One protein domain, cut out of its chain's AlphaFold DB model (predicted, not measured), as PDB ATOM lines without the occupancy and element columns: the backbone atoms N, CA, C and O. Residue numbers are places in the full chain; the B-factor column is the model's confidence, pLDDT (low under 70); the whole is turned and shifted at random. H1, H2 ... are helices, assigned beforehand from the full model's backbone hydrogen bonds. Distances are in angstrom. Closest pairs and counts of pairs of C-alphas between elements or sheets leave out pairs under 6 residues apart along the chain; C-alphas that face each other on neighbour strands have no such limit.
ATOM      1  N   PRO A  60      45.518  12.967 -10.563       68.00
ATOM      2  CA  PRO A  60      44.903  12.267 -11.698       68.00
ATOM      3  C   PRO A  60      44.283  10.902 -11.347       68.00
ATOM      4  O   PRO A  60      43.256  10.535 -11.909       68.00
ATOM      5  N   TYR A  61      44.805  10.196 -10.339       63.31
ATOM      6  CA  TYR A  61      44.217   8.935  -9.860       63.31
ATOM      7  C   TYR A  61      42.857   9.100  -9.153       63.31
ATOM      8  O   TYR A  61      42.056   8.172  -9.127       63.31
ATOM      9  N   MET A  62      42.566  10.271  -8.572       56.62
ATOM     10  CA  MET A  62      41.243  10.561  -8.003       56.62
ATOM     11  C   MET A  62      40.237  10.942  -9.088       56.62
ATOM     12  O   MET A  62      39.050  10.710  -8.911       56.62
ATOM     13  N   GLN A  63      40.699  11.476 -10.219       60.75
ATOM     14  CA  GLN A  63      39.848  11.732 -11.380       60.75
ATOM     15  C   GLN A  63      39.365  10.422 -12.015       60.75
ATOM     16  O   GLN A  63      38.191  10.310 -12.351       60.75
ATOM     17  N   GLU A  64      40.235   9.412 -12.085       59.72
ATOM     18  CA  GLU A  64      39.877   8.059 -12.528       59.72
ATOM     19  C   GLU A  64      38.910   7.384 -11.540       59.72
ATOM     20  O   GLU A  64      37.885   6.854 -11.954       59.72
ATOM     21  N   ALA A  65      39.140   7.514 -10.227       60.03
ATOM     22  CA  ALA A  65      38.211   7.004  -9.216       60.03
ATOM     23  C   ALA A  65      36.835   7.696  -9.255       60.03
ATOM     24  O   ALA A  65      35.814   7.035  -9.108       60.03
ATOM     25  N   VAL A  66      36.782   9.015  -9.479       60.78
ATOM     26  CA  VAL A  66      35.513   9.752  -9.623       60.78
ATOM     27  C   VAL A  66      34.793   9.371 -10.919       60.78
ATOM     28  O   VAL A  66      33.573   9.259 -10.906       60.78
ATOM     29  N   ALA A  67      35.524   9.113 -12.008       60.47
ATOM     30  CA  ALA A  67      34.943   8.638 -13.264       60.47
ATOM     31  C   ALA A  67      34.395   7.203 -13.152       60.47
ATOM     32  O   ALA A  67      33.308   6.927 -13.654       60.47
ATOM     33  N   MET A  68      35.092   6.308 -12.443       59.00
ATOM     34  CA  MET A  68      34.577   4.970 -12.114       59.00
ATOM     35  C   MET A  68      33.353   5.052 -11.193       59.00
ATOM     36  O   MET A  68      32.404   4.294 -11.342       59.00
ATOM     37  N   LEU A  69      33.328   6.036 -10.291       59.00
ATOM     38  CA  LEU A  69      32.168   6.352  -9.468       59.00
ATOM     39  C   LEU A  69      31.037   7.055 -10.239       59.00
ATOM     40  O   LEU A  69      30.077   7.436  -9.581       59.00
ATOM     41  N   ASP A  70      31.063   7.225 -11.555       67.38
ATOM     42  CA  ASP A  70      29.921   7.792 -12.299       67.38
ATOM     43  C   ASP A  70      29.399   6.860 -13.402       67.38
ATOM     44  O   ASP A  70      28.549   7.234 -14.210       67.38
ATOM     45  N   ALA A  71      29.887   5.620 -13.430       74.00
ATOM     46  CA  ALA A  71      29.310   4.566 -14.244       74.00
ATOM     47  C   ALA A  71      28.239   3.807 -13.449       74.00
ATOM     48  O   ALA A  71      28.379   3.565 -12.245       74.00
ATOM     49  N   LEU A  72      27.164   3.428 -14.135       74.81
ATOM     50  CA  LEU A  72      26.357   2.299 -13.716       74.81
ATOM     51  C   LEU A  72      27.263   1.059 -13.821       74.81
ATOM     52  O   LEU A  72      27.776   0.761 -14.892       74.81
ATOM     53  N   GLU A  73      27.530   0.383 -12.706       76.88
ATOM     54  CA  GLU A  73      28.243  -0.903 -12.698       76.88
ATOM     55  C   GLU A  73      27.314  -1.980 -13.283       76.88
ATOM     56  O   GLU A  73      26.672  -2.720 -12.539       76.88
ATOM     57  N   ILE A  74      27.171  -1.973 -14.608       76.31
ATOM     58  CA  ILE A  74      26.365  -2.912 -15.394       76.31
ATOM     59  C   ILE A  74      27.285  -4.047 -15.851       76.31
ATOM     60  O   ILE A  74      28.425  -3.794 -16.250       76.31
ATOM     61  N   ASP A  75      26.815  -5.289 -15.738       76.94
ATOM     62  CA  ASP A  75      27.520  -6.445 -16.296       76.94
ATOM     63  C   ASP A  75      27.443  -6.398 -17.832       76.94
ATOM     64  O   ASP A  75      26.434  -5.959 -18.372       76.94
ATOM     65  N   ASP A  76      28.460  -6.866 -18.560       75.38
ATOM     66  CA  ASP A  76      28.482  -6.792 -20.039       75.38
ATOM     67  C   ASP A  76      27.256  -7.492 -20.686       75.38
ATOM     68  O   ASP A  76      26.890  -7.198 -21.825       75.38
ATOM     69  N   ASP A  77      26.608  -8.411 -19.960       79.00
ATOM     70  CA  ASP A  77      25.406  -9.133 -20.392       79.00
ATOM     71  C   ASP A  77      24.083  -8.367 -20.128       79.00
ATOM     72  O   ASP A  77      23.034  -8.724 -20.676       79.00
ATOM     73  N   ASP A  78      24.099  -7.304 -19.319       84.06
ATOM     74  CA  ASP A  78      22.900  -6.556 -18.909       84.06
ATOM     75  C   ASP A  78      22.521  -5.425 -19.888       84.06
ATOM     76  O   ASP A  78      21.390  -4.930 -19.858       84.06
ATOM     77  N   ASP A  79      23.410  -5.045 -20.807       85.62
ATOM     78  CA  ASP A  79      23.195  -3.949 -21.766       85.62
ATOM     79  C   ASP A  79      21.960  -4.142 -22.631       85.62
ATOM     80  O   ASP A  79      21.133  -3.240 -22.802       85.62
ATOM     81  N   VAL A  80      21.840  -5.352 -23.178       89.50
ATOM     82  CA  VAL A  80      20.723  -5.750 -24.031       89.50
ATOM     83  C   VAL A  80      19.434  -5.690 -23.217       89.50
ATOM     84  O   VAL A  80      18.444  -5.119 -23.670       89.50
ATOM     85  N   SER A  81      19.477  -6.171 -21.972       91.88
ATOM     86  CA  SER A  81      18.333  -6.180 -21.059       91.88
ATOM     87  C   SER A  81      17.847  -4.767 -20.712       91.88
ATOM     88  O   SER A  81      16.640  -4.538 -20.602       91.88
ATOM     89  N   ILE A  82      18.758  -3.797 -20.569       93.31
ATOM     90  CA  ILE A  82      18.403  -2.392 -20.318       93.31
ATOM     91  C   ILE A  82      17.687  -1.792 -21.525       93.31
ATOM     92  O   ILE A  82      16.652  -1.138 -21.361       93.31
ATOM     93  N   VAL A  83      18.224  -1.999 -22.731       95.25
ATOM     94  CA  VAL A  83      17.614  -1.488 -23.966       95.25
ATOM     95  C   VAL A  83      16.221  -2.089 -24.148       95.25
ATOM     96  O   VAL A  83      15.267  -1.328 -24.312       95.25
ATOM     97  N   GLU A  84      16.075  -3.407 -24.005       95.50
ATOM     98  CA  GLU A  84      14.785  -4.105 -24.093       95.50
ATOM     99  C   GLU A  84      13.770  -3.579 -23.065       95.50
ATOM    100  O   GLU A  84      12.609  -3.316 -23.396       95.50
ATOM    101  N   ALA A  85      14.194  -3.347 -21.819       94.62
ATOM    102  CA  ALA A  85      13.318  -2.805 -20.782       94.62
ATOM    103  C   ALA A  85      12.865  -1.364 -21.082       94.62
ATOM    104  O   ALA A  85      11.729  -0.983 -20.777       94.62
ATOM    105  N   VAL A  86      13.732  -0.548 -21.692       96.75
ATOM    106  CA  VAL A  86      13.385   0.810 -22.135       96.75
ATOM    107  C   VAL A  86      12.434   0.765 -23.330       96.75
ATOM    108  O   VAL A  86      11.441   1.499 -23.344       96.75
ATOM    109  N   GLU A  87      12.678  -0.109 -24.304       97.50
ATOM    110  CA  GLU A  87      11.768  -0.346 -25.426       97.50
ATOM    111  C   GLU A  87      10.374  -0.763 -24.945       97.50
ATOM    112  O   GLU A  87       9.381  -0.174 -25.382       97.50
ATOM    113  N   GLU A  88      10.288  -1.700 -23.993       96.25
ATOM    114  CA  GLU A  88       9.022  -2.154 -23.411       96.25
ATOM    115  C   GLU A  88       8.292  -1.012 -22.683       96.25
ATOM    116  O   GLU A  88       7.115  -0.748 -22.955       96.25
ATOM    117  N   ALA A  89       8.979  -0.291 -21.791       96.25
ATOM    118  CA  ALA A  89       8.360   0.749 -20.966       96.25
ATOM    119  C   ALA A  89       7.850   1.948 -21.788       96.25
ATOM    120  O   ALA A  89       6.791   2.523 -21.486       96.25
ATOM    121  N   PHE A  90       8.591   2.341 -22.829       97.56
ATOM    122  CA  PHE A  90       8.264   3.489 -23.679       97.56
ATOM    123  C   PHE A  90       7.488   3.117 -24.947       97.56
ATOM    124  O   PHE A  90       6.873   3.999 -25.551       97.56
ATOM    125  N   GLY A  91       7.445   1.836 -25.320       97.06
ATOM    126  CA  GLY A  91       6.774   1.359 -26.529       97.06
ATOM    127  C   GLY A  91       7.464   1.851 -27.801       97.06
ATOM    128  O   GLY A  91       6.790   2.282 -28.738       97.06
ATOM    129  N   ILE A  92       8.796   1.842 -27.799       98.06
ATOM    130  CA  ILE A  92       9.655   2.279 -28.908       98.06
ATOM    131  C   ILE A  92      10.544   1.127 -29.374       98.06
ATOM    132  O   ILE A  92      10.615   0.096 -28.721       98.06
ATOM    133  N   THR A  93      11.232   1.324 -30.497       98.06
ATOM    134  CA  THR A  93      12.275   0.409 -30.977       98.06
ATOM    135  C   THR A  93      13.576   1.182 -31.155       98.06
ATOM    136  O   THR A  93      13.570   2.254 -31.773       98.06
ATOM    137  N   ILE A  94      14.665   0.654 -30.615       97.62
ATOM    138  CA  ILE A  94      16.023   1.183 -30.623       97.62
ATOM    139  C   ILE A  94      16.876   0.210 -31.434       97.62
ATOM    140  O   ILE A  94      16.978  -0.968 -31.128       97.62
ATOM    141  N   SER A  95      17.479   0.702 -32.511       97.19
ATOM    142  CA  SER A  95      18.416  -0.102 -33.302       97.19
ATOM    143  C   SER A  95      19.780  -0.222 -32.618       97.19
ATOM    144  O   SER A  95      20.187   0.688 -31.898       97.19
ATOM    145  N   ASP A  96      20.541  -1.273 -32.936       94.38
ATOM    146  CA  ASP A  96      21.908  -1.481 -32.425       94.38
ATOM    147  C   ASP A  96      22.821  -0.263 -32.650       94.38
ATOM    148  O   ASP A  96      23.650   0.075 -31.810       94.38
ATOM    149  N   ALA A  97      22.650   0.437 -33.778       95.31
ATOM    150  CA  ALA A  97      23.409   1.645 -34.089       95.31
ATOM    151  C   ALA A  97      23.022   2.837 -33.197       95.31
ATOM    152  O   ALA A  97      23.885   3.628 -32.822       95.31
ATOM    153  N   GLU A  98      21.737   2.977 -32.854       96.62
ATOM    154  CA  GLU A  98      21.266   3.997 -31.910       96.62
ATOM    155  C   GLU A  98      21.723   3.669 -30.483       96.62
ATOM    156  O   GLU A  98      22.199   4.562 -29.782       96.62
ATOM    157  N   ALA A  99      21.634   2.398 -30.077       94.50
ATOM    158  CA  ALA A  99      22.115   1.926 -28.781       94.50
ATOM    159  C   ALA A  99      23.631   2.141 -28.634       94.50
ATOM    160  O   ALA A  99      24.072   2.733 -27.654       94.50
ATOM    161  N   GLY A 100      24.424   1.772 -29.646       91.38
ATOM    162  CA  GLY A 100      25.880   1.957 -29.652       91.38
ATOM    163  C   GLY A 100      26.343   3.420 -29.660       91.38
ATOM    164  O   GLY A 100      27.508   3.693 -29.379       91.38
ATOM    165  N   ALA A 101      25.451   4.368 -29.964       94.19
ATOM    166  CA  ALA A 101      25.721   5.802 -29.873       94.19
ATOM    167  C   ALA A 101      25.352   6.410 -28.504       94.19
ATOM    168  O   ALA A 101      25.670   7.575 -28.255       94.19
ATOM    169  N   CYS A 102      24.678   5.660 -27.624       94.31
ATOM    170  CA  CYS A 102      24.258   6.127 -26.306       94.31
ATOM    171  C   CYS A 102      25.325   5.806 -25.251       94.31
ATOM    172  O   CYS A 102      25.466   4.661 -24.832       94.31
ATOM    173  N   PHE A 103      26.049   6.821 -24.773       92.31
ATOM    174  CA  PHE A 103      27.096   6.636 -23.757       92.31
ATOM    175  C   PHE A 103      26.614   6.975 -22.344       92.31
ATOM    176  O   PHE A 103      27.102   6.415 -21.360       92.31
ATOM    177  N   THR A 104      25.660   7.898 -22.241       94.44
ATOM    178  CA  THR A 104      25.116   8.404 -20.978       94.44
ATOM    179  C   THR A 104      23.604   8.239 -20.904       94.44
ATOM    180  O   THR A 104      22.913   8.166 -21.926       94.44
ATOM    181  N   VAL A 105      23.054   8.272 -19.688       95.50
ATOM    182  CA  VAL A 105      21.595   8.284 -19.477       95.50
ATOM    183  C   VAL A 105      20.939   9.481 -20.183       95.50
ATOM    184  O   VAL A 105      19.814   9.368 -20.672       95.50
ATOM    185  N   SER A 106      21.637  10.619 -20.301       96.44
ATOM    186  CA  SER A 106      21.159  11.767 -21.080       96.44
ATOM    187  C   SER A 106      21.052  11.472 -22.579       96.44
ATOM    188  O   SER A 106      20.095  11.933 -23.205       96.44
ATOM    189  N   ASP A 107      21.989  10.718 -23.160       97.00
ATOM    190  CA  ASP A 107      21.943  10.339 -24.582       97.00
ATOM    191  C   ASP A 107      20.749   9.420 -24.849       97.00
ATOM    192  O   ASP A 107      19.946   9.679 -25.749       97.00
ATOM    193  N   LEU A 108      20.560   8.416 -23.986       96.88
ATOM    194  CA  LEU A 108      19.405   7.526 -24.062       96.88
ATOM    195  C   LEU A 108      18.092   8.301 -23.889       96.88
ATOM    196  O   LEU A 108      17.119   8.067 -24.606       96.88
ATOM    197  N   PHE A 109      18.056   9.286 -22.992       97.81
ATOM    198  CA  PHE A 109      16.882  10.138 -22.833       97.81
ATOM    199  C   PHE A 109      16.600  11.015 -24.054       97.81
ATOM    200  O   PHE A 109      15.436  11.207 -24.417       97.81
ATOM    201  N   ALA A 110      17.640  11.554 -24.694       98.06
ATOM    202  CA  ALA A 110      17.496  12.309 -25.931       98.06
ATOM    203  C   ALA A 110      16.918  11.423 -27.044       98.06
ATOM    204  O   ALA A 110      15.991  11.850 -27.737       98.06
ATOM    205  N   LEU A 111      17.386  10.174 -27.146       98.00
ATOM    206  CA  LEU A 111      16.854   9.175 -28.071       98.00
ATOM    207  C   LEU A 111      15.375   8.861 -27.790       98.00
ATOM    208  O   LEU A 111      14.549   8.890 -28.705       98.00
ATOM    209  N   VAL A 112      15.009   8.640 -26.525       97.94
ATOM    210  CA  VAL A 112      13.610   8.443 -26.109       97.94
ATOM    211  C   VAL A 112      12.751   9.650 -26.493       97.94
ATOM    212  O   VAL A 112      11.686   9.482 -27.083       97.94
ATOM    213  N   CYS A 113      13.212  10.876 -26.227       97.81
ATOM    214  CA  CYS A 113      12.487  12.097 -26.592       97.81
ATOM    215  C   CYS A 113      12.334  12.282 -28.110       97.81
ATOM    216  O   CYS A 113      11.394  12.946 -28.540       97.81
ATOM    217  N   ALA A 114      13.237  11.720 -28.918       98.06
ATOM    218  CA  ALA A 114      13.134  11.755 -30.374       98.06
ATOM    219  C   ALA A 114      12.059  10.791 -30.908       98.06
ATOM    220  O   ALA A 114      11.449  11.065 -31.942       98.06
ATOM    221  N   LYS A 115      11.805   9.678 -30.205       98.31
ATOM    222  CA  LYS A 115      10.826   8.652 -30.607       98.31
ATOM    223  C   LYS A 115       9.460   8.809 -29.930       98.31
ATOM    224  O   LYS A 115       8.453   8.369 -30.480       98.31
ATOM    225  N   VAL A 116       9.407   9.445 -28.761       97.62
ATOM    226  CA  VAL A 116       8.187   9.629 -27.966       97.62
ATOM    227  C   VAL A 116       7.760  11.099 -27.972       97.62
ATOM    228  O   VAL A 116       8.560  11.962 -27.612       97.62
ATOM    229  N   PRO A 117       6.489  11.420 -28.286       97.25
ATOM    230  CA  PRO A 117       5.987  12.785 -28.182       97.25
ATOM    231  C   PRO A 117       6.065  13.296 -26.737       97.25
ATOM    232  O   PRO A 117       5.327  12.848 -25.851       97.25
ATOM    233  N   THR A 118       6.958  14.255 -26.499       96.56
ATOM    234  CA  THR A 118       7.157  14.889 -25.193       96.56
ATOM    235  C   THR A 118       6.773  16.366 -25.228       96.56
ATOM    236  O   THR A 118       6.898  17.035 -26.252       96.56
ATOM    237  N   VAL A 119       6.286  16.884 -24.099       96.62
ATOM    238  CA  VAL A 119       6.016  18.318 -23.899       96.62
ATOM    239  C   VAL A 119       6.668  18.804 -22.605       96.62
ATOM    240  O   VAL A 119       6.658  18.089 -21.601       96.62
ATOM    241  N   ASP A 120       7.225  20.015 -22.604       92.19
ATOM    242  CA  ASP A 120       7.979  20.533 -21.451       92.19
ATOM    243  C   ASP A 120       7.079  20.851 -20.255       92.19
ATOM    244  O   ASP A 120       7.337  20.428 -19.128       92.19
ATOM    245  N   ALA A 121       5.973  21.550 -20.505       82.69
ATOM    246  CA  ALA A 121       4.959  21.841 -19.506       82.69
ATOM    247  C   ALA A 121       3.600  21.947 -20.194       82.69
ATOM    248  O   ALA A 121       3.396  22.769 -21.084       82.69
ATOM    249  N   SER A 122       2.660  21.097 -19.790       79.56
ATOM    250  CA  SER A 122       1.274  21.193 -20.236       79.56
ATOM    251  C   SER A 122       0.347  20.954 -19.059       79.56
ATOM    252  O   SER A 122       0.258  19.837 -18.540       79.56
ATOM    253  N   ASP A 123      -0.384  21.999 -18.679       81.69
ATOM    254  CA  ASP A 123      -1.453  21.927 -17.676       81.69
ATOM    255  C   ASP A 123      -2.607  21.017 -18.122       81.69
ATOM    256  O   ASP A 123      -3.428  20.600 -17.306       81.69
ATOM    257  N   GLN A 124      -2.666  20.678 -19.414       90.06
ATOM    258  CA  GLN A 124      -3.715  19.842 -19.989       90.06
ATOM    259  C   GLN A 124      -3.429  18.344 -19.854       90.06
ATOM    260  O   GLN A 124      -4.367  17.547 -19.884       90.06
ATOM    261  N   LEU A 125      -2.163  17.943 -19.682       93.62
ATOM    262  CA  LEU A 125      -1.828  16.532 -19.502       93.62
ATOM    263  C   LEU A 125      -2.110  16.082 -18.064       93.62
ATOM    264  O   LEU A 125      -1.684  16.758 -17.119       93.62
ATOM    265  N   PRO A 126      -2.790  14.938 -17.866       94.50
ATOM    266  CA  PRO A 126      -3.004  14.387 -16.538       94.50
ATOM    267  C   PRO A 126      -1.678  13.898 -15.947       94.50
ATOM    268  O   PRO A 126      -0.870  13.295 -16.641       94.50
ATOM    269  N   VAL A 263       3.512  12.757 -23.419       97.06
ATOM    270  CA  VAL A 263       3.899  12.716 -21.999       97.06
ATOM    271  C   VAL A 263       4.714  13.954 -21.615       97.06
ATOM    272  O   VAL A 263       5.362  14.579 -22.455       97.06
ATOM    273  N   ARG A 264       4.685  14.347 -20.337       96.62
ATOM    274  CA  ARG A 264       5.536  15.442 -19.853       96.62
ATOM    275  C   ARG A 264       6.997  14.996 -19.852       96.62
ATOM    276  O   ARG A 264       7.305  13.907 -19.370       96.62
ATOM    277  N   ARG A 265       7.909  15.862 -20.297       96.38
ATOM    278  CA  ARG A 265       9.352  15.568 -20.358       96.38
ATOM    279  C   ARG A 265       9.911  15.097 -19.009       96.38
ATOM    280  O   ARG A 265      10.649  14.121 -18.958       96.38
ATOM    281  N   GLY A 266       9.503  15.729 -17.907       95.50
ATOM    282  CA  GLY A 266       9.923  15.325 -16.559       95.50
ATOM    283  C   GLY A 266       9.399  13.949 -16.117       95.50
ATOM    284  O   GLY A 266      10.098  13.225 -15.409       95.50
ATOM    285  N   GLU A 267       8.200  13.554 -16.554       96.12
ATOM    286  CA  GLU A 267       7.653  12.217 -16.275       96.12
ATOM    287  C   GLU A 267       8.382  11.149 -17.102       96.12
ATOM    288  O   GLU A 267       8.722  10.101 -16.562       96.12
ATOM    289  N   ALA A 268       8.704  11.450 -18.367       97.06
ATOM    290  CA  ALA A 268       9.538  10.592 -19.209       97.06
ATOM    291  C   ALA A 268      10.938  10.385 -18.610       97.06
ATOM    292  O   ALA A 268      11.397   9.251 -18.518       97.06
ATOM    293  N   TRP A 269      11.589  11.453 -18.131       96.88
ATOM    294  CA  TRP A 269      12.887  11.350 -17.452       96.88
ATOM    295  C   TRP A 269      12.805  10.465 -16.205       96.88
ATOM    296  O   TRP A 269      13.601   9.547 -16.031       96.88
ATOM    297  N   THR A 270      11.798  10.706 -15.359       95.50
ATOM    298  CA  THR A 270      11.595   9.929 -14.127       95.50
ATOM    299  C   THR A 270      11.405   8.446 -14.434       95.50
ATOM    300  O   THR A 270      11.948   7.601 -13.727       95.50
ATOM    301  N   ALA A 271      10.659   8.116 -15.488       96.44
ATOM    302  CA  ALA A 271      10.454   6.735 -15.888       96.44
ATOM    303  C   ALA A 271      11.713   6.075 -16.440       96.44
ATOM    304  O   ALA A 271      11.989   4.942 -16.070       96.44
ATOM    305  N   LEU A 272      12.498   6.791 -17.249       96.94
ATOM    306  CA  LEU A 272      13.771   6.276 -17.742       96.94
ATOM    307  C   LEU A 272      14.706   5.947 -16.576       96.94
ATOM    308  O   LEU A 272      15.201   4.830 -16.489       96.94
ATOM    309  N   VAL A 273      14.880   6.892 -15.648       95.62
ATOM    310  CA  VAL A 273      15.681   6.677 -14.434       95.62
ATOM    311  C   VAL A 273      15.150   5.490 -13.636       95.62
ATOM    312  O   VAL A 273      15.931   4.671 -13.175       95.62
ATOM    313  N   THR A 274      13.828   5.358 -13.513       93.94
ATOM    314  CA  THR A 274      13.202   4.235 -12.805       93.94
ATOM    315  C   THR A 274      13.531   2.889 -13.460       93.94
ATOM    316  O   THR A 274      13.892   1.955 -12.750       93.94
ATOM    317  N   VAL A 275      13.441   2.787 -14.790       94.38
ATOM    318  CA  VAL A 275      13.772   1.564 -15.542       94.38
ATOM    319  C   VAL A 275      15.257   1.237 -15.397       94.38
ATOM    320  O   VAL A 275      15.596   0.141 -14.969       94.38
ATOM    321  N   VAL A 276      16.135   2.210 -15.657       94.31
ATOM    322  CA  VAL A 276      17.597   2.032 -15.608       94.31
ATOM    323  C   VAL A 276      18.088   1.720 -14.190       94.31
ATOM    324  O   VAL A 276      18.964   0.880 -14.012       94.31
ATOM    325  N   SER A 277      17.500   2.327 -13.156       91.50
ATOM    326  CA  SER A 277      17.897   2.069 -11.763       91.50
ATOM    327  C   SER A 277      17.659   0.626 -11.316       91.50
ATOM    328  O   SER A 277      18.340   0.170 -10.405       91.50
ATOM    329  N   GLY A 278      16.748  -0.106 -11.970       88.81
ATOM    330  CA  GLY A 278      16.517  -1.526 -11.694       88.81
ATOM    331  C   GLY A 278      17.692  -2.432 -12.078       88.81
ATOM    332  O   GLY A 278      17.793  -3.534 -11.548       88.81
ATOM    333  N   PHE A 279      18.582  -1.954 -12.952       89.81
ATOM    334  CA  PHE A 279      19.794  -2.655 -13.390       89.81
ATOM    335  C   PHE A 279      21.053  -2.153 -12.669       89.81
ATOM    336  O   PHE A 279      22.116  -2.750 -12.760       89.81
ATOM    337  N   SER A 280      20.945  -1.049 -11.926       88.62
ATOM    338  CA  SER A 280      22.062  -0.492 -11.171       88.62
ATOM    339  C   SER A 280      22.281  -1.270  -9.876       88.62
ATOM    340  O   SER A 280      21.445  -1.223  -8.973       88.62
ATOM    341  N   LEU A 281      23.458  -1.879  -9.704       81.06
ATOM    342  CA  LEU A 281      23.905  -2.376  -8.392       81.06
ATOM    343  C   LEU A 281      24.160  -1.239  -7.388       81.06
ATOM    344  O   LEU A 281      24.219  -1.446  -6.173       81.06
ATOM    345  N   ARG A 282      24.301  -0.011  -7.890       77.38
ATOM    346  CA  ARG A 282      24.618   1.164  -7.093       77.38
ATOM    347  C   ARG A 282      23.366   1.780  -6.476       77.38
ATOM    348  O   ARG A 282      22.410   2.101  -7.173       77.38
ATOM    349  N   THR A 283      23.443   2.101  -5.186       72.81
ATOM    350  CA  THR A 283      22.421   2.849  -4.428       72.81
ATOM    351  C   THR A 283      22.532   4.379  -4.572       72.81
ATOM    352  O   THR A 283      22.112   5.112  -3.678       72.81
ATOM    353  N   GLY A 284      23.173   4.878  -5.634       81.69
ATOM    354  CA  GLY A 284      23.399   6.311  -5.864       81.69
ATOM    355  C   GLY A 284      22.336   6.955  -6.756       81.69
ATOM    356  O   GLY A 284      21.597   6.258  -7.446       81.69
ATOM    357  N   ASP A 285      22.290   8.289  -6.770       87.38
ATOM    358  CA  ASP A 285      21.436   9.037  -7.697       87.38
ATOM    359  C   ASP A 285      21.937   8.859  -9.140       87.38
ATOM    360  O   ASP A 285      23.070   9.219  -9.459       87.38
ATOM    361  N   VAL A 286      21.085   8.321 -10.015       91.12
ATOM    362  CA  VAL A 286      21.352   8.217 -11.457       91.12
ATOM    363  C   VAL A 286      21.103   9.582 -12.099       91.12
ATOM    364  O   VAL A 286      19.967  10.065 -12.158       91.12
ATOM    365  N   GLY A 287      22.177  10.226 -12.552       93.62
ATOM    366  CA  GLY A 287      22.155  11.551 -13.158       93.62
ATOM    367  C   GLY A 287      22.230  11.526 -14.690       93.62
ATOM    368  O   GLY A 287      22.458  10.482 -15.296       93.62
ATOM    369  N   PRO A 288      22.089  12.690 -15.353       94.62
ATOM    370  CA  PRO A 288      22.233  12.804 -16.808       94.62
ATOM    371  C   PRO A 288      23.615  12.401 -17.331       94.62
ATOM    372  O   PRO A 288      23.717  11.855 -18.423       94.62
ATOM    373  N   ALA A 289      24.665  12.680 -16.556       93.44
ATOM    374  CA  ALA A 289      26.047  12.386 -16.929       93.44
ATOM    375  C   ALA A 289      26.463  10.937 -16.630       93.44
ATOM    376  O   ALA A 289      27.526  10.519 -17.088       93.44
ATOM    377  N   THR A 290      25.635  10.184 -15.897       91.88
ATOM    378  CA  THR A 290      25.952   8.813 -15.508       91.88
ATOM    379  C   THR A 290      26.100   7.959 -16.764       91.88
ATOM    380  O   THR A 290      25.236   7.972 -17.649       91.88
ATOM    381  N   ARG A 291      27.234   7.267 -16.866       90.88
ATOM    382  CA  ARG A 291      27.585   6.425 -18.017       90.88
ATOM    383  C   ARG A 291      27.008   5.027 -17.843       90.88
ATOM    384  O   ARG A 291      26.966   4.534 -16.721       90.88
ATOM    385  N   PHE A 292      26.614   4.376 -18.936       84.44
ATOM    386  CA  PHE A 292      26.248   2.951 -18.892       84.44
ATOM    387  C   PHE A 292      27.481   2.058 -18.731       84.44
ATOM    388  O   PHE A 292      27.444   1.078 -18.007       84.44
ATOM    389  N   PHE A 293      28.594   2.459 -19.348       75.88
ATOM    390  CA  PHE A 293      29.813   1.664 -19.419       75.88
ATOM    391  C   PHE A 293      30.972   2.336 -18.704       75.88
ATOM    392  O   PHE A 293      31.318   3.486 -19.002       75.88
ATOM    393  N   THR A 294      31.649   1.594 -17.831       67.88
ATOM    394  CA  THR A 294      33.061   1.864 -17.559       67.88
ATOM    395  C   THR A 294      33.852   1.550 -18.824       67.88
ATOM    396  O   THR A 294      33.766   0.452 -19.362       67.88
ATOM    397  N   GLU A 295      34.578   2.543 -19.322       63.38
ATOM    398  CA  GLU A 295      35.381   2.495 -20.547       63.38
ATOM    399  C   GLU A 295      36.160   1.166 -20.660       63.38
ATOM    400  O   GLU A 295      37.003   0.870 -19.810       63.38
ATOM    401  N   ARG A 296      35.851   0.352 -21.686       53.81
ATOM    402  CA  ARG A 296      36.570  -0.902 -21.973       53.81
ATOM    403  C   ARG A 296      38.034  -0.562 -22.266       53.81
ATOM    404  O   ARG A 296      38.324   0.033 -23.304       53.81
ATOM    405  N   ARG A 297      38.937  -0.906 -21.345       47.59
ATOM    406  CA  ARG A 297      40.386  -0.926 -21.596       47.59
ATOM    407  C   ARG A 297      40.808  -2.227 -22.257       47.59
ATOM    408  O   ARG A 297      40.276  -3.281 -21.854       47.59
TER     409      ARG A 297
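AT A GLANCE: This is residues 60 to 126 and 263 to 297 of the 297 residues of an uncharacterized protein of Bosea sp. BK604 (UniProt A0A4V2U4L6). Three helices, H2, H4 and H5, make a small core in which H5 packs on both H2 and H4 while H2 and H4 only come close to each other, their centres forming a triangle. The short H3 sits near H2 and H4, residues 60 to 66 of H1 stick out at one end of the long axis, and Gln 124 lies at the other end. After H5 the last 20 residues, 278 to 297, run on with no named element. The printed part has 102 residues with five named helices, H1, H2, H3, H4 and H5 in chain order, and no named strand; the class is all helix, though only 50 of the residues, under half, are in named elements. The whole is compact, with a radius of gyration of the C-alphas of 14.5 A, yet elongated in outline, spanning 50 by 27 by 21 A.

HOW THE PARTS SIT: The longest helices by residues are H2, residues 78 to 90, and H5, residues 265 to 277, with 13 residues each. They touch, and H5 does so with residues 272 to 276 alone; the closest C-alphas are those of Ile 82 and Val 276, 6.5 A apart. They run opposite ways at a shallow tilt of 33 degrees, only just short of steep. H5 also touches H4, residues 105 to 115, where the closest C-alphas, of Phe 109 and Trp 269, are 6.8 A apart. H4 and H5 run opposite ways at a steep tilt of 53 degrees. H2 and H4 are close but not clearly touching: their closest C-alphas, of Phe 90 and Val 112, are 7.7 A apart, and the two helices run the same way at a steep tilt of 40 degrees. H3, residues 96 to 99, is close to H2 but not clearly touching it, with the C-alphas of Val 83 and Ala 99 closest at 7.4 A. It is likewise close to H4 but not clearly touching it, with the C-alphas of Ala 99 and Leu 108 closest at 7.8 A. H3 and H5 are apart. H1, residues 60 to 68, is apart from H2, H3, H4 and H5. Residues 118 to 119 and residues 263 to 264 form a short parallel pairing. In H1, H2, H4 and H5 every O i to N i+4 pair is within hydrogen-bond range; H3 is too short for such a pair, and its one O i to N i+3 pair is not within range.

IN THESE COORDINATES: H2 is 18.4 A long from first to last C-alpha, beginning with C-alpha 78 at (22.900, -6.556, -18.909). H5 measures 18.1 A and ends with C-alpha 277 at (17.897, 2.069, -11.763). H4 is 15.5 A long, H3 5.0 A and H1 12.7 A. H1 begins with C-alpha 60 at (44.903, 12.267, -11.698).

THE WHOLE: The two C-alphas farthest apart are those of Tyr 61 and Gln 124, at 50.2 A. Residues 127 to 262 are cut out, and C-alphas 126 and 263 across the cut are 9.0 A apart; the link from H4 to H5 is the one across this cut. Of the links that are printed whole, H2 to H3 and H3 to H4 are tight, H1 to H2 is short, and none is long. The C-alphas of residues 278 to 297 lie 7 to 22 A from the mean of all C-alphas, and Arg 297 is the chain's last residue. The mean pLDDT of the printed part is 87.1; the model's confidence is under 70 at residues 60 to 70 and residues 294 to 297.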